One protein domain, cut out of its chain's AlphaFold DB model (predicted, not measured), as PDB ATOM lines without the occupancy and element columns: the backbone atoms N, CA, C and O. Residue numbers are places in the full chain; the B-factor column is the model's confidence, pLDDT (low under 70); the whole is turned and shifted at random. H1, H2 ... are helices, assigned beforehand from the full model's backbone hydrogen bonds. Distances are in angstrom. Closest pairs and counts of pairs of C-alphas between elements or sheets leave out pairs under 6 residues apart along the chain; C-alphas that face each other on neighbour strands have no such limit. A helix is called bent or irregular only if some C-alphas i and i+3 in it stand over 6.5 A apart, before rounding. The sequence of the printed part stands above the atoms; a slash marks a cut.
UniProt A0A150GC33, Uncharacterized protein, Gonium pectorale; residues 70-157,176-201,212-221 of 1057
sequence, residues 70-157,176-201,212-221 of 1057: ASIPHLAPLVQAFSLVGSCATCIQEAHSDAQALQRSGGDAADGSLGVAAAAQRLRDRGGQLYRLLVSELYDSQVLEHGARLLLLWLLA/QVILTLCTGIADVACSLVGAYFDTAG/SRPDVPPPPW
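What this domain is: This is residues 70 to 157, 176 to 201 and 212 to 221 of the 1057 residues of an uncharacterized protein of Gonium pectorale (UniProt A0A150GC33). The model is a long, slender helical hairpin, H1 and H2, with H4 packed along H1 to make a three-helix bundle, up and down, each helix running against the one before it. Short H3 follows H2 and packs on H4 and on residues 78 to 82 of H1, at the end of the rod away from the hairpin's turn. The printed part has 124 residues with four named helices, H1 to H4 in chain order, and no named strand; the class is all helix. It is loose, with a radius of gyration of the C-alphas of 17.8 A and spans of 64 by 29 by 18 A.

Where its parts are: H1, residues 76 to 106, begins at C-alpha 76 (-9.643, 39.623, -19.006) and is 44.3 A long. H2, residues 110 to 141, is 47.1 A long and irregular: C-alphas 111 and 114 are 7.9 A apart. H3 is residues 143 to 156, 19.8 A. H4, residues 176 to 200, is 35.7 A long and ends at C-alpha 200 (0.254, 43.390, -49.161).

How they stand to each other: H1 and H2 form a hairpin and touch at a shallow tilt of 18 degrees, opposite ways, closest at the C-alphas of Ala 99 and Ala 120, 4.1 A. H1 touches H4 at a shallow tilt of 32 degrees, the same way, closest at the C-alphas of Gly 86 and Val 188, 4.9 A. H4 touches H2 with residues 195 to 200 alone, closest at the C-alphas of Thr 199 and Gly 128, 5.2 A. H3 touches H4 at a shallow tilt of 34 degrees, only just short of steep, closest at the C-alphas of Leu 151 and Ile 178, 7.0 A. Every O i to N i+4 pair is within hydrogen-bond range in H1, H3 and H4, and 26 of 28 in H2.

The domain as a whole: The farthest C-alphas, of Asp 111 and Ala 157, are 65.3 A apart. Residues 158 to 175 and 202 to 211 are not printed; the C-alpha gaps are 16.3 A and 9.7 A. The links H1 to H2 and H2 to H3 are tight. The pLDDT is under 70 at residues 70 to 71, 107 to 112 and 212 to 214.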
ATOM      1  N   ALA A  70     -15.410  41.049 -17.223       62.78
ATOM      2  CA  ALA A  70     -14.789  41.448 -15.960       62.78
ATOM      3  C   ALA A  70     -15.169  40.512 -14.798       62.78
ATOM      4  O   ALA A  70     -14.427  40.418 -13.821       62.78
ATOM      5  N   SER A  71     -16.273  39.772 -14.933       67.81
ATOM      6  CA  SER A  71     -16.689  38.734 -13.984       67.81
ATOM      7  C   SER A  71     -15.773  37.496 -13.975       67.81
ATOM      8  O   SER A  71     -15.772  36.753 -12.994       67.81
ATOM      9  N   ILE A  72     -14.938  37.288 -15.010       76.81
ATOM     10  CA  ILE A  72     -13.989  36.163 -15.095       76.81
ATOM     11  C   ILE A  72     -12.550  36.692 -15.184       76.81
ATOM     12  O   ILE A  72     -11.986  36.834 -16.277       76.81
ATOM     13  N   PRO A  73     -11.894  36.943 -14.035       78.38
ATOM     14  CA  PRO A  73     -10.609  37.647 -13.975       78.38
ATOM     15  C   PRO A  73      -9.471  36.950 -14.738       78.38
ATOM     16  O   PRO A  73      -8.503  37.595 -15.136       78.38
ATOM     17  N   HIS A  74      -9.578  35.643 -14.993       81.62
ATOM     18  CA  HIS A  74      -8.572  34.884 -15.742       81.62
ATOM     19  C   HIS A  74      -8.625  35.104 -17.265       81.62
ATOM     20  O   HIS A  74      -7.624  34.861 -17.938       81.62
ATOM     21  N   LEU A  75      -9.752  35.576 -17.813       81.88
ATOM     22  CA  LEU A  75      -9.937  35.796 -19.255       81.88
ATOM     23  C   LEU A  75      -9.735  37.253 -19.679       81.88
ATOM     24  O   LEU A  75      -9.428  37.508 -20.844       81.88
ATOM     25  N   ALA A  76      -9.830  38.198 -18.741       83.31
ATOM     26  CA  ALA A  76      -9.643  39.623 -19.006       83.31
ATOM     27  C   ALA A  76      -8.355  39.955 -19.800       83.31
ATOM     28  O   ALA A  76      -8.449  40.726 -20.758       83.31
ATOM     29  N   PRO A  77      -7.176  39.351 -19.523       85.31
ATOM     30  CA  PRO A  77      -5.963  39.640 -20.295       85.31
ATOM     31  C   PRO A  77      -6.047  39.197 -21.761       85.31
ATOM     32  O   PRO A  77      -5.483  39.849 -22.634       85.31
ATOM     33  N   LEU A  78      -6.741  38.089 -22.036       84.69
ATOM     34  CA  LEU A  78      -6.898  37.560 -23.391       84.69
ATOM     35  C   LEU A  78      -7.829  38.458 -24.211       84.69
ATOM     36  O   LEU A  78      -7.514  38.813 -25.341       84.69
ATOM     37  N   VAL A  79      -8.944  38.877 -23.611       84.12
ATOM     38  CA  VAL A  79      -9.897  39.810 -24.228       84.12
ATOM     39  C   VAL A  79      -9.229  41.149 -24.526       84.12
ATOM     40  O   VAL A  79      -9.386  41.676 -25.623       84.12
ATOM     41  N   GLN A  80      -8.452  41.689 -23.582       86.94
ATOM     42  CA  GLN A  80      -7.688  42.920 -23.798       86.94
ATOM     43  C   GLN A  80      -6.682  42.770 -24.940       86.94
ATOM     44  O   GLN A  80      -6.566  43.666 -25.772       86.94
ATOM     45  N   ALA A  81      -5.989  41.630 -25.017       87.50
ATOM     46  CA  ALA A  81      -5.069  41.362 -26.113       87.50
ATOM     47  C   ALA A  81      -5.799  41.278 -27.464       87.50
ATOM     48  O   ALA A  81      -5.341  41.869 -28.435       87.50
ATOM     49  N   PHE A  82      -6.955  40.614 -27.532       88.25
ATOM     50  CA  PHE A  82      -7.772  40.568 -28.747       88.25
ATOM     51  C   PHE A  82      -8.297  41.939 -29.156       88.25
ATOM     52  O   PHE A  82      -8.145  42.318 -30.313       88.25
ATOM     53  N   SER A  83      -8.837  42.707 -28.212       87.75
ATOM     54  CA  SER A  83      -9.277  44.079 -28.464       87.75
ATOM     55  C   SER A  83      -8.139  44.919 -29.037       87.75
ATOM     56  O   SER A  83      -8.316  45.555 -30.069       87.75
ATOM     57  N   LEU A  84      -6.946  44.840 -28.444       90.06
ATOM     58  CA  LEU A  84      -5.775  45.553 -28.932       90.06
ATOM     59  C   LEU A  84      -5.355  45.122 -30.343       90.06
ATOM     60  O   LEU A  84      -5.067  45.978 -31.178       90.06
ATOM     61  N   VAL A  85      -5.280  43.815 -30.610       91.25
ATOM     62  CA  VAL A  85      -4.910  43.298 -31.938       91.25
ATOM     63  C   VAL A  85      -5.932  43.758 -32.977       91.25
ATOM     64  O   VAL A  85      -5.537  44.216 -34.048       91.25
ATOM     65  N   GLY A  86      -7.225  43.703 -32.646       89.75
ATOM     66  CA  GLY A  86      -8.308  44.220 -33.481       89.75
ATOM     67  C   GLY A  86      -8.170  45.719 -33.756       89.75
ATOM     68  O   GLY A  86      -8.219  46.132 -34.912       89.75
ATOM     69  N   SER A  87      -7.901  46.533 -32.730       90.50
ATOM     70  CA  SER A  87      -7.657  47.970 -32.898       90.50
ATOM     71  C   SER A  87      -6.435  48.249 -33.774       90.50
ATOM     72  O   SER A  87      -6.519  49.062 -34.685       90.50
ATOM     73  N   CYS A  88      -5.318  47.543 -33.571       92.31
ATOM     74  CA  CYS A  88      -4.119  47.719 -34.398       92.31
ATOM     75  C   CYS A  88      -4.386  47.361 -35.864       92.31
ATOM     76  O   CYS A  88      -3.963  48.086 -36.761       92.31
ATOM     77  N   ALA A  89      -5.097  46.258 -36.104       91.50
ATOM     78  CA  ALA A  89      -5.500  45.852 -37.442       91.50
ATOM     79  C   ALA A  89      -6.423  46.892 -38.099       91.50
ATOM     80  O   ALA A  89      -6.215  47.226 -39.260       91.50
ATOM     81  N   THR A  90      -7.366  47.462 -37.346       90.12
ATOM     82  CA  THR A  90      -8.257  48.533 -37.826       90.12
ATOM     83  C   THR A  90      -7.462  49.786 -38.207       90.12
ATOM     84  O   THR A  90      -7.617  50.280 -39.317       90.12
ATOM     85  N   CYS A  91      -6.512  50.230 -37.374       90.94
ATOM     86  CA  CYS A  91      -5.645  51.369 -37.705       90.94
ATOM     87  C   CYS A  91      -4.812  51.135 -38.978       90.94
ATOM     88  O   CYS A  91      -4.537  52.069 -39.730       90.94
ATOM     89  N   ILE A  92      -4.374  49.893 -39.222       93.06
ATOM     90  CA  ILE A  92      -3.662  49.536 -40.456       93.06
ATOM     91  C   ILE A  92      -4.597  49.682 -41.662       93.06
ATOM     92  O   ILE A  92      -4.184  50.264 -42.664       93.06
ATOM     93  N   GLN A  93      -5.832  49.187 -41.570       90.38
ATOM     94  CA  GLN A  93      -6.831  49.308 -42.638       90.38
ATOM     95  C   GLN A  93      -7.181  50.778 -42.912       90.38
ATOM     96  O   GLN A  93      -7.156  51.213 -44.061       90.38
ATOM     97  N   GLU A  94      -7.416  51.574 -41.865       90.56
ATOM     98  CA  GLU A  94      -7.679  53.015 -41.970       90.56
ATOM     99  C   GLU A  94      -6.533  53.745 -42.676       90.56
ATOM    100  O   GLU A  94      -6.776  54.481 -43.629       90.56
ATOM    101  N   ALA A  95      -5.276  53.463 -42.315       89.44
ATOM    102  CA  ALA A  95      -4.118  54.064 -42.979       89.44
ATOM    103  C   ALA A  95      -4.071  53.757 -44.490       89.44
ATOM    104  O   ALA A  95      -3.689  54.615 -45.290       89.44
ATOM    105  N   HIS A  96      -4.472  52.550 -44.903       89.69
ATOM    106  CA  HIS A  96      -4.541  52.180 -46.318       89.69
ATOM    107  C   HIS A  96      -5.751  52.796 -47.023       89.69
ATOM    108  O   HIS A  96      -5.617  53.258 -48.157       89.69
ATOM    109  N   SER A  97      -6.904  52.855 -46.358       87.38
ATOM    110  CA  SER A  97      -8.095  53.545 -46.857       87.38
ATOM    111  C   SER A  97      -7.811  55.031 -47.091       87.38
ATOM    112  O   SER A  97      -8.093  55.545 -48.175       87.38
ATOM    113  N   ASP A  98      -7.147  55.697 -46.147       89.38
ATOM    114  CA  ASP A  98      -6.729  57.096 -46.258       89.38
ATOM    115  C   ASP A  98      -5.714  57.294 -47.387       89.38
ATOM    116  O   ASP A  98      -5.812  58.250 -48.159       89.38
ATOM    117  N   ALA A  99      -4.768  56.363 -47.550       89.31
ATOM    118  CA  ALA A  99      -3.840  56.379 -48.675       89.31
ATOM    119  C   ALA A  99      -4.566  56.275 -50.026       89.31
ATOM    120  O   ALA A  99      -4.230  56.994 -50.970       89.31
ATOM    121  N   GLN A 100      -5.570  55.401 -50.131       86.19
ATOM    122  CA  GLN A 100      -6.380  55.270 -51.340       86.19
ATOM    123  C   GLN A 100      -7.256  56.502 -51.574       86.19
ATOM    124  O   GLN A 100      -7.370  56.950 -52.713       86.19
ATOM    125  N   ALA A 101      -7.863  57.057 -50.524       85.19
ATOM    126  CA  ALA A 101      -8.666  58.272 -50.602       85.19
ATOM    127  C   ALA A 101      -7.815  59.450 -51.094       85.19
ATOM    128  O   ALA A 101      -8.215  60.132 -52.036       85.19
ATOM    129  N   LEU A 102      -6.602  59.606 -50.552       87.12
ATOM    130  CA  LEU A 102      -5.622  60.584 -51.020       87.12
ATOM    131  C   LEU A 102      -5.267  60.369 -52.490       87.12
ATOM    132  O   LEU A 102      -5.292  61.320 -53.267       87.12
ATOM    133  N   GLN A 103      -4.995  59.128 -52.902       84.44
ATOM    134  CA  GLN A 103      -4.678  58.816 -54.297       84.44
ATOM    135  C   GLN A 103      -5.848  59.130 -55.245       84.44
ATOM    136  O   GLN A 103      -5.618  59.628 -56.345       84.44
ATOM    137  N   ARG A 104      -7.093  58.898 -54.810       81.12
ATOM    138  CA  ARG A 104      -8.300  59.259 -55.568       81.12
ATOM    139  C   ARG A 104      -8.485  60.776 -55.655       81.12
ATOM    140  O   ARG A 104      -8.800  61.264 -56.730       81.12
ATOM    141  N   SER A 105      -8.241  61.522 -54.572       80.75
ATOM    142  CA  SER A 105      -8.371  62.989 -54.565       80.75
ATOM    143  C   SER A 105      -7.228  63.718 -55.279       80.75
ATOM    144  O   SER A 105      -7.426  64.795 -55.830       80.75
ATOM    145  N   GLY A 106      -6.019  63.146 -55.273       74.69
ATOM    146  CA  GLY A 106      -4.827  63.747 -55.877       74.69
ATOM    147  C   GLY A 106      -4.795  63.675 -57.400       74.69
ATOM    148  O   GLY A 106      -4.060  64.439 -58.019       74.69
ATOM    149  N   GLY A 107      -5.595  62.789 -58.003       64.88
ATOM    150  CA  GLY A 107      -5.727  62.690 -59.457       64.88
ATOM    151  C   GLY A 107      -6.326  63.939 -60.111       64.88
ATOM    152  O   GLY A 107      -6.115  64.145 -61.300       64.88
ATOM    153  N   ASP A 108      -7.020  64.789 -59.346       57.78
ATOM    154  CA  ASP A 108      -7.727  65.957 -59.881       57.78
ATOM    155  C   ASP A 108      -6.905  67.273 -59.823       57.78
ATOM    156  O   ASP A 108      -7.329  68.273 -60.400       57.78
ATOM    157  N   ALA A 109      -5.729  67.308 -59.173       60.25
ATOM    158  CA  ALA A 109      -4.911  68.525 -59.016       60.25
ATOM    159  C   ALA A 109      -3.481  68.356 -59.578       60.25
ATOM    160  O   ALA A 109      -2.596  67.808 -58.915       60.25
ATOM    161  N   ALA A 110      -3.247  68.863 -60.795       52.59
ATOM    162  CA  ALA A 110      -2.007  68.695 -61.567       52.59
ATOM    163  C   ALA A 110      -0.729  69.123 -60.815       52.59
ATOM    164  O   ALA A 110       0.248  68.373 -60.789       52.59
ATOM    165  N   ASP A 111      -0.770  70.263 -60.119       68.25
ATOM    166  CA  ASP A 111       0.403  70.832 -59.438       68.25
ATOM    167  C   ASP A 111       0.693  70.198 -58.062       68.25
ATOM    168  O   ASP A 111       1.742  70.443 -57.471       68.25
ATOM    169  N   GLY A 112      -0.197  69.332 -57.555       69.69
ATOM    170  CA  GLY A 112      -0.045  68.648 -56.260       69.69
ATOM    171  C   GLY A 112       0.195  67.134 -56.338       69.69
ATOM    172  O   GLY A 112       0.419  66.498 -55.304       69.69
ATOM    173  N   SER A 113       0.149  66.538 -57.535       78.81
ATOM    174  CA  SER A 113       0.065  65.078 -57.725       78.81
ATOM    175  C   SER A 113       1.228  64.296 -57.095       78.81
ATOM    176  O   SER A 113       1.004  63.283 -56.430       78.81
ATOM    177  N   LEU A 114       2.464  64.796 -57.212       86.69
ATOM    178  CA  LEU A 114       3.654  64.184 -56.603       86.69
ATOM    179  C   LEU A 114       3.602  64.201 -55.070       86.69
ATOM    180  O   LEU A 114       3.936  63.204 -54.428       86.69
ATOM    181  N   GLY A 115       3.154  65.309 -54.476       89.44
ATOM    182  CA  GLY A 115       3.033  65.448 -53.025       89.44
ATOM    183  C   GLY A 115       1.969  64.517 -52.447       89.44
ATOM    184  O   GLY A 115       2.212  63.852 -51.435       89.44
ATOM    185  N   VAL A 116       0.821  64.414 -53.124       88.06
ATOM    186  CA  VAL A 116      -0.277  63.522 -52.726       88.06
ATOM    187  C   VAL A 116       0.102  62.054 -52.913       88.06
ATOM    188  O   VAL A 116      -0.129  61.251 -52.010       88.06
ATOM    189  N   ALA A 117       0.757  61.697 -54.022       88.12
ATOM    190  CA  ALA A 117       1.261  60.344 -54.243       88.12
ATOM    191  C   ALA A 117       2.301  59.945 -53.182       88.12
ATOM    192  O   ALA A 117       2.214  58.855 -52.617       88.12
ATOM    193  N   ALA A 118       3.234  60.842 -52.844       91.81
ATOM    194  CA  ALA A 118       4.211  60.612 -51.781       91.81
ATOM    195  C   ALA A 118       3.550  60.489 -50.398       91.81
ATOM    196  O   ALA A 118       3.959  59.655 -49.591       91.81
ATOM    197  N   ALA A 119       2.516  61.285 -50.105       91.44
ATOM    198  CA  ALA A 119       1.751  61.172 -48.864       91.44
ATOM    199  C   ALA A 119       0.993  59.838 -48.771       91.44
ATOM    200  O   ALA A 119       1.103  59.147 -47.759       91.44
ATOM    201  N   ALA A 120       0.302  59.437 -49.842       90.94
ATOM    202  CA  ALA A 120      -0.371  58.145 -49.930       90.94
ATOM    203  C   ALA A 120       0.617  56.973 -49.806       90.94
ATOM    204  O   ALA A 120       0.317  55.972 -49.157       90.94
ATOM    205  N   GLN A 121       1.811  57.084 -50.393       92.12
ATOM    206  CA  GLN A 121       2.848  56.063 -50.244       92.12
ATOM    207  C   GLN A 121       3.365  55.983 -48.803       92.12
ATOM    208  O   GLN A 121       3.432  54.890 -48.257       92.12
ATOM    209  N   ARG A 122       3.626  57.119 -48.138       93.62
ATOM    210  CA  ARG A 122       4.036  57.141 -46.721       93.62
ATOM    211  C   ARG A 122       3.011  56.481 -45.799       93.62
ATOM    212  O   ARG A 122       3.400  55.793 -44.857       93.62
ATOM    213  N   LEU A 123       1.716  56.680 -46.054       92.69
ATOM    214  CA  LEU A 123       0.651  56.016 -45.297       92.69
ATOM    215  C   LEU A 123       0.654  54.498 -45.514       92.69
ATOM    216  O   LEU A 123       0.570  53.759 -44.534       92.69
ATOM    217  N   ARG A 124       0.840  54.031 -46.757       91.94
ATOM    218  CA  ARG A 124       1.008  52.599 -47.070       91.94
ATOM    219  C   ARG A 124       2.240  52.002 -46.398       91.94
ATOM    220  O   ARG A 124       2.139  50.969 -45.744       91.94
ATOM    221  N   ASP A 125       3.385  52.674 -46.493       91.44
ATOM    222  CA  ASP A 125       4.637  52.218 -45.882       91.44
ATOM    223  C   ASP A 125       4.496  52.113 -44.356       91.44
ATOM    224  O   ASP A 125       4.918  51.123 -43.751       91.44
ATOM    225  N   ARG A 126       3.841  53.101 -43.726       91.88
ATOM    226  CA  ARG A 126       3.550  53.093 -42.288       91.88
ATOM    227  C   ARG A 126       2.587  51.971 -41.912       91.88
ATOM    228  O   ARG A 126       2.864  51.242 -40.958       91.88
ATOM    229  N   GLY A 127       1.489  51.814 -42.648       92.12
ATOM    230  CA  GLY A 127       0.546  50.713 -42.458       92.12
ATOM    231  C   GLY A 127       1.251  49.359 -42.558       92.12
ATOM    232  O   GLY A 127       1.081  48.506 -41.688       92.12
ATOM    233  N   GLY A 128       2.148  49.199 -43.534       91.38
ATOM    234  CA  GLY A 128       2.937  47.984 -43.688       91.38
ATOM    235  C   GLY A 128       3.977  47.746 -42.604       91.38
ATOM    236  O   GLY A 128       4.161  46.605 -42.174       91.38
ATOM    237  N   GLN A 129       4.617  48.793 -42.089       93.06
ATOM    238  CA  GLN A 129       5.505  48.673 -40.936       93.06
ATOM    239  C   GLN A 129       4.738  48.249 -39.676       93.06
ATOM    240  O   GLN A 129       5.176  47.331 -38.979       93.06
ATOM    241  N   LEU A 130       3.587  48.875 -39.404       93.19
ATOM    242  CA  LEU A 130       2.717  48.523 -38.279       93.19
ATOM    243  C   LEU A 130       2.241  47.076 -38.380       93.19
ATOM    244  O   LEU A 130       2.312  46.337 -37.400       93.19
ATOM    245  N   TYR A 131       1.837  46.646 -39.572       94.38
ATOM    246  CA  TYR A 131       1.437  45.269 -39.813       94.38
ATOM    247  C   TYR A 131       2.583  44.279 -39.550       94.38
ATOM    248  O   TYR A 131       2.380  43.275 -38.871       94.38
ATOM    249  N   ARG A 132       3.809  44.552 -40.026       94.06
ATOM    250  CA  ARG A 132       4.968  43.673 -39.769       94.06
ATOM    251  C   ARG A 132       5.265  43.545 -38.276       94.06
ATOM    252  O   ARG A 132       5.529  42.435 -37.825       94.06
ATOM    253  N   LEU A 133       5.196  44.653 -37.533       94.06
ATOM    254  CA  LEU A 133       5.374  44.663 -36.077       94.06
ATOM    255  C   LEU A 133       4.274  43.868 -35.367       94.06
ATOM    256  O   LEU A 133       4.567  43.068 -34.480       94.06
ATOM    257  N   LEU A 134       3.018  44.054 -35.782       93.81
ATOM    258  CA  LEU A 134       1.884  43.306 -35.252       93.81
ATOM    259  C   LEU A 134       2.059  41.806 -35.501       93.81
ATOM    260  O   LEU A 134       1.924  41.009 -34.581       93.81
ATOM    261  N   VAL A 135       2.416  41.410 -36.721       93.31
ATOM    262  CA  VAL A 135       2.623  40.000 -37.064       93.31
ATOM    263  C   VAL A 135       3.809  39.399 -36.319       93.31
ATOM    264  O   VAL A 135       3.655  38.304 -35.784       93.31
ATOM    265  N   SER A 136       4.955  40.086 -36.226       92.38
ATOM    266  CA  SER A 136       6.087  39.588 -35.428       92.38
ATOM    267  C   SER A 136       5.688  39.372 -33.972       92.38
ATOM    268  O   SER A 136       6.003  38.338 -33.393       92.38
ATOM    269  N   GLU A 137       4.901  40.293 -33.415       92.25
ATOM    270  CA  GLU A 137       4.423  40.178 -32.043       92.25
ATOM    271  C   GLU A 137       3.448  39.012 -31.861       92.25
ATOM    272  O   GLU A 137       3.494  38.291 -30.865       92.25
ATOM    273  N   LEU A 138       2.565  38.777 -32.830       91.19
ATOM    274  CA  LEU A 138       1.663  37.629 -32.805       91.19
ATOM    275  C   LEU A 138       2.424  36.295 -32.905       91.19
ATOM    276  O   LEU A 138       2.001  35.316 -32.288       91.19
ATOM    277  N   TYR A 139       3.537  36.251 -33.650       90.44
ATOM    278  CA  TYR A 139       4.417  35.079 -33.718       90.44
ATOM    279  C   TYR A 139       5.103  34.818 -32.370       90.44
ATOM    280  O   TYR A 139       5.102  33.678 -31.903       90.44
ATOM    281  N   ASP A 140       5.635  35.866 -31.737       91.06
ATOM    282  CA  ASP A 140       6.380  35.765 -30.477       91.06
ATOM    283  C   ASP A 140       5.461  35.461 -29.283       91.06
ATOM    284  O   ASP A 140       5.763  34.605 -28.450       91.06
ATOM    285  N   SER A 141       4.308  36.131 -29.208       89.88
ATOM    286  CA  SER A 141       3.352  35.987 -28.103       89.88
ATOM    287  C   SER A 141       2.478  34.736 -28.202       89.88
ATOM    288  O   SER A 141       1.951  34.280 -27.185       89.88
ATOM    289  N   GLN A 142       2.275  34.205 -29.414       92.12
ATOM    290  CA  GLN A 142       1.324  33.128 -29.719       92.12
ATOM    291  C   GLN A 142      -0.102  33.395 -29.203       92.12
ATOM    292  O   GLN A 142      -0.859  32.456 -28.960       92.12
ATOM    293  N   VAL A 143      -0.498  34.659 -29.018       90.38
ATOM    294  CA  VAL A 143      -1.751  34.998 -28.322       90.38
ATOM    295  C   VAL A 143      -2.998  34.463 -29.034       90.38
ATOM    296  O   VAL A 143      -3.913  33.971 -28.373       90.38
ATOM    297  N   LEU A 144      -3.010  34.476 -30.373       87.94
ATOM    298  CA  LEU A 144      -4.098  33.908 -31.181       87.94
ATOM    299  C   LEU A 144      -4.204  32.398 -30.988       87.94
ATOM    300  O   LEU A 144      -5.277  31.886 -30.681       87.94
ATOM    301  N   GLU A 145      -3.076  31.698 -31.105       90.88
ATOM    302  CA  GLU A 145      -3.033  30.244 -30.972       90.88
ATOM    303  C   GLU A 145      -3.378  29.804 -29.548       90.88
ATOM    304  O   GLU A 145      -4.136  28.854 -29.356       90.88
ATOM    305  N   HIS A 146      -2.873  30.515 -28.538       88.62
ATOM    306  CA  HIS A 146      -3.185  30.241 -27.143       88.62
ATOM    307  C   HIS A 146      -4.668  30.470 -26.843       88.62
ATOM    308  O   HIS A 146      -5.306  29.617 -26.228       88.62
ATOM    309  N   GLY A 147      -5.239  31.579 -27.315       87.38
ATOM    310  CA  GLY A 147      -6.655  31.866 -27.129       87.38
ATOM    311  C   GLY A 147      -7.568  30.881 -27.858       87.38
ATOM    312  O   GLY A 147      -8.522  30.384 -27.261       87.38
ATOM    313  N   ALA A 148      -7.235  30.508 -29.098       88.19
ATOM    314  CA  ALA A 148      -7.948  29.465 -29.831       88.19
ATOM    315  C   ALA A 148      -7.842  28.103 -29.128       88.19
ATOM    316  O   ALA A 148      -8.838  27.393 -29.001       88.19
ATOM    317  N   ARG A 149      -6.664  27.746 -28.602       90.31
ATOM    318  CA  ARG A 149      -6.464  26.511 -27.832       90.31
ATOM    319  C   ARG A 149      -7.300  26.487 -26.556       90.31
ATOM    320  O   ARG A 149      -7.908  25.461 -26.262       90.31
ATOM    321  N   LEU A 150      -7.329  27.585 -25.799       87.44
ATOM    322  CA  LEU A 150      -8.162  27.699 -24.599       87.44
ATOM    323  C   LEU A 150      -9.637  27.507 -24.948       87.44
ATOM    324  O   LEU A 150     -10.306  26.698 -24.314       87.44
ATOM    325  N   LEU A 151     -10.115  28.170 -25.999       85.56
ATOM    326  CA  LEU A 151     -11.491  28.026 -26.456       85.56
ATOM    327  C   LEU A 151     -11.826  26.577 -26.844       85.56
ATOM    328  O   LEU A 151     -12.852  26.047 -26.424       85.56
ATOM    329  N   LEU A 152     -10.946  25.904 -27.591       85.00
ATOM    330  CA  LEU A 152     -11.140  24.501 -27.967       85.00
ATOM    331  C   LEU A 152     -11.154  23.567 -26.753       85.00
ATOM    332  O   LEU A 152     -11.985  22.666 -26.696       85.00
ATOM    333  N   LEU A 153     -10.288  23.791 -25.760       86.88
ATOM    334  CA  LEU A 153     -10.299  23.014 -24.514       86.88
ATOM    335  C   LEU A 153     -11.619  23.178 -23.750       86.88
ATOM    336  O   LEU A 153     -12.104  22.208 -23.174       86.88
ATOM    337  N   TRP A 154     -12.212  24.373 -23.773       82.88
ATOM    338  CA  TRP A 154     -13.508  24.634 -23.142       82.88
ATOM    339  C   TRP A 154     -14.656  23.967 -23.902       82.88
ATOM    340  O   TRP A 154     -15.533  23.375 -23.279       82.88
ATOM    341  N   LEU A 155     -14.623  23.994 -25.236       78.75
ATOM    342  CA  LEU A 155     -15.617  23.325 -26.083       78.75
ATOM    343  C   LEU A 155     -15.551  21.790 -25.990       78.75
ATOM    344  O   LEU A 155     -16.573  21.124 -26.135       78.75
ATOM    345  N   LEU A 156     -14.362  21.225 -25.751       79.06
ATOM    346  CA  LEU A 156     -14.131  19.776 -25.672       79.06
ATOM    347  C   LEU A 156     -14.240  19.201 -24.252       79.06
ATOM    348  O   LEU A 156     -14.186  17.981 -24.097       79.06
ATOM    349  N   ALA A 157     -14.372  20.037 -23.216       79.19
ATOM    350  CA  ALA A 157     -14.404  19.585 -21.830       79.19
ATOM    351  C   ALA A 157     -15.587  18.612 -21.589       79.19
ATOM    352  O   ALA A 157     -16.753  18.999 -21.724       79.19
ATOM    353  N   GLN A 176     -22.234  32.598 -22.399       74.62
ATOM    354  CA  GLN A 176     -21.995  33.938 -22.906       74.62
ATOM    355  C   GLN A 176     -20.499  34.252 -23.045       74.62
ATOM    356  O   GLN A 176     -20.089  34.931 -23.986       74.62
ATOM    357  N   VAL A 177     -19.655  33.719 -22.166       76.81
ATOM    358  CA  VAL A 177     -18.201  33.920 -22.176       76.81
ATOM    359  C   VAL A 177     -17.562  33.161 -23.329       76.81
ATOM    360  O   VAL A 177     -16.751  33.728 -24.061       76.81
ATOM    361  N   ILE A 178     -17.958  31.901 -23.534       77.75
ATOM    362  CA  ILE A 178     -17.498  31.091 -24.672       77.75
ATOM    363  C   ILE A 178     -17.898  31.781 -25.976       77.75
ATOM    364  O   ILE A 178     -17.066  31.938 -26.867       77.75
ATOM    365  N   LEU A 179     -19.145  32.258 -26.063       75.62
ATOM    366  CA  LEU A 179     -19.634  33.002 -27.220       75.62
ATOM    367  C   LEU A 179     -18.813  34.274 -27.461       75.62
ATOM    368  O   LEU A 179     -18.378  34.511 -28.584       75.62
ATOM    369  N   THR A 180     -18.556  35.052 -26.411       78.62
ATOM    370  CA  THR A 180     -17.821  36.319 -26.514       78.62
ATOM    371  C   THR A 180     -16.368  36.104 -26.943       78.62
ATOM    372  O   THR A 180     -15.840  36.859 -27.761       78.62
ATOM    373  N   LEU A 181     -15.731  35.037 -26.455       81.00
ATOM    374  CA  LEU A 181     -14.399  34.617 -26.890       81.00
ATOM    375  C   LEU A 181     -14.390  34.131 -28.343       81.00
ATOM    376  O   LEU A 181     -13.519  34.546 -29.103       81.00
ATOM    377  N   CYS A 182     -15.359  33.300 -28.746       81.31
ATOM    378  CA  CYS A 182     -15.530  32.878 -30.139       81.31
ATOM    379  C   CYS A 182     -15.642  34.090 -31.069       81.31
ATOM    380  O   CYS A 182     -14.922  34.165 -32.065       81.31
ATOM    381  N   THR A 183     -16.520  35.042 -30.735       79.56
ATOM    382  CA  THR A 183     -16.704  36.261 -31.529       79.56
ATOM    383  C   THR A 183     -15.448  37.117 -31.527       79.56
ATOM    384  O   THR A 183     -15.025  37.543 -32.587       79.56
ATOM    385  N   GLY A 184     -14.782  37.285 -30.379       83.06
ATOM    386  CA  GLY A 184     -13.551  38.068 -30.292       83.06
ATOM    387  C   GLY A 184     -12.423  37.495 -31.152       83.06
ATOM    388  O   GLY A 184     -11.756  38.241 -31.861       83.06
ATOM    389  N   ILE A 185     -12.237  36.171 -31.155       84.62
ATOM    390  CA  ILE A 185     -11.234  35.517 -32.011       84.62
ATOM    391  C   ILE A 185     -11.600  35.669 -33.489       84.62
ATOM    392  O   ILE A 185     -10.721  35.957 -34.300       84.62
ATOM    393  N   ALA A 186     -12.875  35.489 -33.844       80.75
ATOM    394  CA  ALA A 186     -13.339  35.658 -35.217       80.75
ATOM    395  C   ALA A 186     -13.157  37.107 -35.703       80.75
ATOM    396  O   ALA A 186     -12.591  37.312 -36.775       80.75
ATOM    397  N   ASP A 187     -13.552  38.094 -34.898       83.44
ATOM    398  CA  ASP A 187     -13.432  39.527 -35.193       83.44
ATOM    399  C   ASP A 187     -11.958  39.919 -35.394       83.44
ATOM    400  O   ASP A 187     -11.601  40.581 -36.373       83.44
ATOM    401  N   VAL A 188     -11.068  39.442 -34.517       87.56
ATOM    402  CA  VAL A 188      -9.621  39.674 -34.632       87.56
ATOM    403  C   VAL A 188      -9.040  39.006 -35.870       87.56
ATOM    404  O   VAL A 188      -8.267  39.632 -36.595       87.56
ATOM    405  N   ALA A 189      -9.404  37.750 -36.139       86.69
ATOM    406  CA  ALA A 189      -8.931  37.048 -37.321       86.69
ATOM    407  C   ALA A 189      -9.380  37.762 -38.605       86.69
ATOM    408  O   ALA A 189      -8.571  37.939 -39.512       86.69
ATOM    409  N   CYS A 190     -10.619  38.253 -38.661       83.38
ATOM    410  CA  CYS A 190     -11.121  39.044 -39.787       83.38
ATOM    411  C   CYS A 190     -10.389  40.373 -39.948       83.38
ATOM    412  O   CYS A 190      -9.997  40.733 -41.056       83.38
ATOM    413  N   SER A 191     -10.156  41.079 -38.844       87.94
ATOM    414  CA  SER A 191      -9.449  42.361 -38.868       87.94
ATOM    415  C   SER A 191      -8.008  42.180 -39.357       87.94
ATOM    416  O   SER A 191      -7.546  42.908 -40.234       87.94
ATOM    417  N   LEU A 192      -7.306  41.154 -38.863       89.50
ATOM    418  CA  LEU A 192      -5.949  40.811 -39.304       89.50
ATOM    419  C   LEU A 192      -5.889  40.411 -40.776       89.50
ATOM    420  O   LEU A 192      -4.949  40.779 -41.476       89.50
ATOM    421  N   VAL A 193      -6.894  39.671 -41.242       85.75
ATOM    422  CA  VAL A 193      -7.069  39.333 -42.654       85.75
ATOM    423  C   VAL A 193      -7.191  40.598 -43.505       85.75
ATOM    424  O   VAL A 193      -6.466  40.724 -44.488       85.75
ATOM    425  N   GLY A 194      -8.072  41.533 -43.135       84.69
ATOM    426  CA  GLY A 194      -8.244  42.786 -43.878       84.69
ATOM    427  C   GLY A 194      -6.960  43.614 -43.885       84.69
ATOM    428  O   GLY A 194      -6.484  44.006 -44.946       84.69
ATOM    429  N   ALA A 195      -6.311  43.739 -42.723       87.94
ATOM    430  CA  ALA A 195      -5.043  44.449 -42.592       87.94
ATOM    431  C   ALA A 195      -3.936  43.825 -43.457       87.94
ATOM    432  O   ALA A 195      -3.141  44.552 -44.050       87.94
ATOM    433  N   TYR A 196      -3.892  42.492 -43.564       89.62
ATOM    434  CA  TYR A 196      -2.973  41.801 -44.465       89.62
ATOM    435  C   TYR A 196      -3.249  42.150 -45.925       89.62
ATOM    436  O   TYR A 196      -2.318  42.546 -46.621       89.62
ATOM    437  N   PHE A 197      -4.500  42.026 -46.385       84.25
ATOM    438  CA  PHE A 197      -4.856  42.301 -47.780       84.25
ATOM    439  C   PHE A 197      -4.554  43.744 -48.184       84.25
ATOM    440  O   PHE A 197      -3.955  43.965 -49.236       84.25
ATOM    441  N   ASP A 198      -4.883  44.704 -47.323       85.81
ATOM    442  CA  ASP A 198      -4.586  46.116 -47.560       85.81
ATOM    443  C   ASP A 198      -3.077  46.374 -47.632       85.81
ATOM    444  O   ASP A 198      -2.596  47.046 -48.547       85.81
ATOM    445  N   THR A 199      -2.321  45.767 -46.711       87.44
ATOM    446  CA  THR A 199      -0.869  45.950 -46.595       87.44
ATOM    447  C   THR A 199      -0.088  45.333 -47.740       87.44
ATOM    448  O   THR A 199       0.848  45.925 -48.277       87.44
ATOM    449  N   ALA A 200      -0.427  44.103 -48.095       83.44
ATOM    450  CA  ALA A 200       0.254  43.390 -49.161       83.44
ATOM    451  C   ALA A 200      -0.237  43.820 -50.556       83.44
ATOM    452  O   ALA A 200       0.360  43.454 -51.573       83.44
ATOM    453  N   GLY A 201      -1.246  44.694 -50.579       79.31
ATOM    454  CA  GLY A 201      -1.570  45.557 -51.692       79.31
ATOM    455  C   GLY A 201      -2.213  44.827 -52.870       79.31
ATOM    456  O   GLY A 201      -2.547  43.643 -52.801       79.31
ATOM    457  N   SER A 212       4.091  38.229 -57.734       57.31
ATOM    458  CA  SER A 212       2.998  38.658 -56.843       57.31
ATOM    459  C   SER A 212       3.261  38.401 -55.361       57.31
ATOM    460  O   SER A 212       2.380  38.654 -54.540       57.31
ATOM    461  N   ARG A 213       4.447  37.894 -54.990       67.12
ATOM    462  CA  ARG A 213       4.720  37.579 -53.589       67.12
ATOM    463  C   ARG A 213       4.710  38.873 -52.768       67.12
ATOM    464  O   ARG A 213       5.528  39.751 -53.025       67.12
ATOM    465  N   PRO A 214       3.845  38.977 -51.755       69.75
ATOM    466  CA  PRO A 214       3.843  40.139 -50.888       69.75
ATOM    467  C   PRO A 214       5.106  40.181 -50.017       69.75
ATOM    468  O   PRO A 214       5.496  39.168 -49.428       69.75
ATOM    469  N   ASP A 215       5.695  41.368 -49.856       80.38
ATOM    470  CA  ASP A 215       6.843  41.655 -48.966       80.38
ATOM    471  C   ASP A 215       6.475  41.640 -47.469       80.38
ATOM    472  O   ASP A 215       7.106  42.271 -46.613       80.38
ATOM    473  N   VAL A 216       5.382  40.967 -47.139       84.44
ATOM    474  CA  VAL A 216       4.675  41.101 -45.879       84.44
ATOM    475  C   VAL A 216       4.368  39.693 -45.366       84.44
ATOM    476  O   VAL A 216       3.800  38.885 -46.108       84.44
ATOM    477  N   PRO A 217       4.765  39.347 -44.126       87.44
ATOM    478  CA  PRO A 217       4.555  38.005 -43.598       87.44
ATOM    479  C   PRO A 217       3.053  37.708 -43.422       87.44
ATOM    480  O   PRO A 217       2.298  38.591 -43.005       87.44
ATOM    481  N   PRO A 218       2.590  36.478 -43.702       87.56
ATOM    482  CA  PRO A 218       1.221  36.094 -43.372       87.56
ATOM    483  C   PRO A 218       1.025  36.116 -41.844       87.56
ATOM    484  O   PRO A 218       1.991  35.892 -41.105       87.56
ATOM    485  N   PRO A 219      -0.197  36.341 -41.336       87.06
ATOM    486  CA  PRO A 219      -0.467  36.219 -39.911       87.06
ATOM    487  C   PRO A 219      -0.213  34.785 -39.409       87.06
ATOM    488  O   PRO A 219      -0.420  33.812 -40.146       87.06
ATOM    489  N   PRO A 220       0.200  34.618 -38.141       86.62
ATOM    490  CA  PRO A 220       0.484  33.316 -37.553       86.62
ATOM    491  C   PRO A 220      -0.815  32.604 -37.162       86.62
ATOM    492  O   PRO A 220      -1.182  32.543 -35.991       86.62
ATOM    493  N   TRP A 221      -1.511  32.021 -38.139       85.69
ATOM    494  CA  TRP A 221      -2.794  31.345 -37.912       85.69
ATOM    495  C   TRP A 221      -2.724  30.083 -37.034       85.69
ATOM    496  O   TRP A 221      -3.765  29.493 -36.764       85.69
TER     497      TRP A 221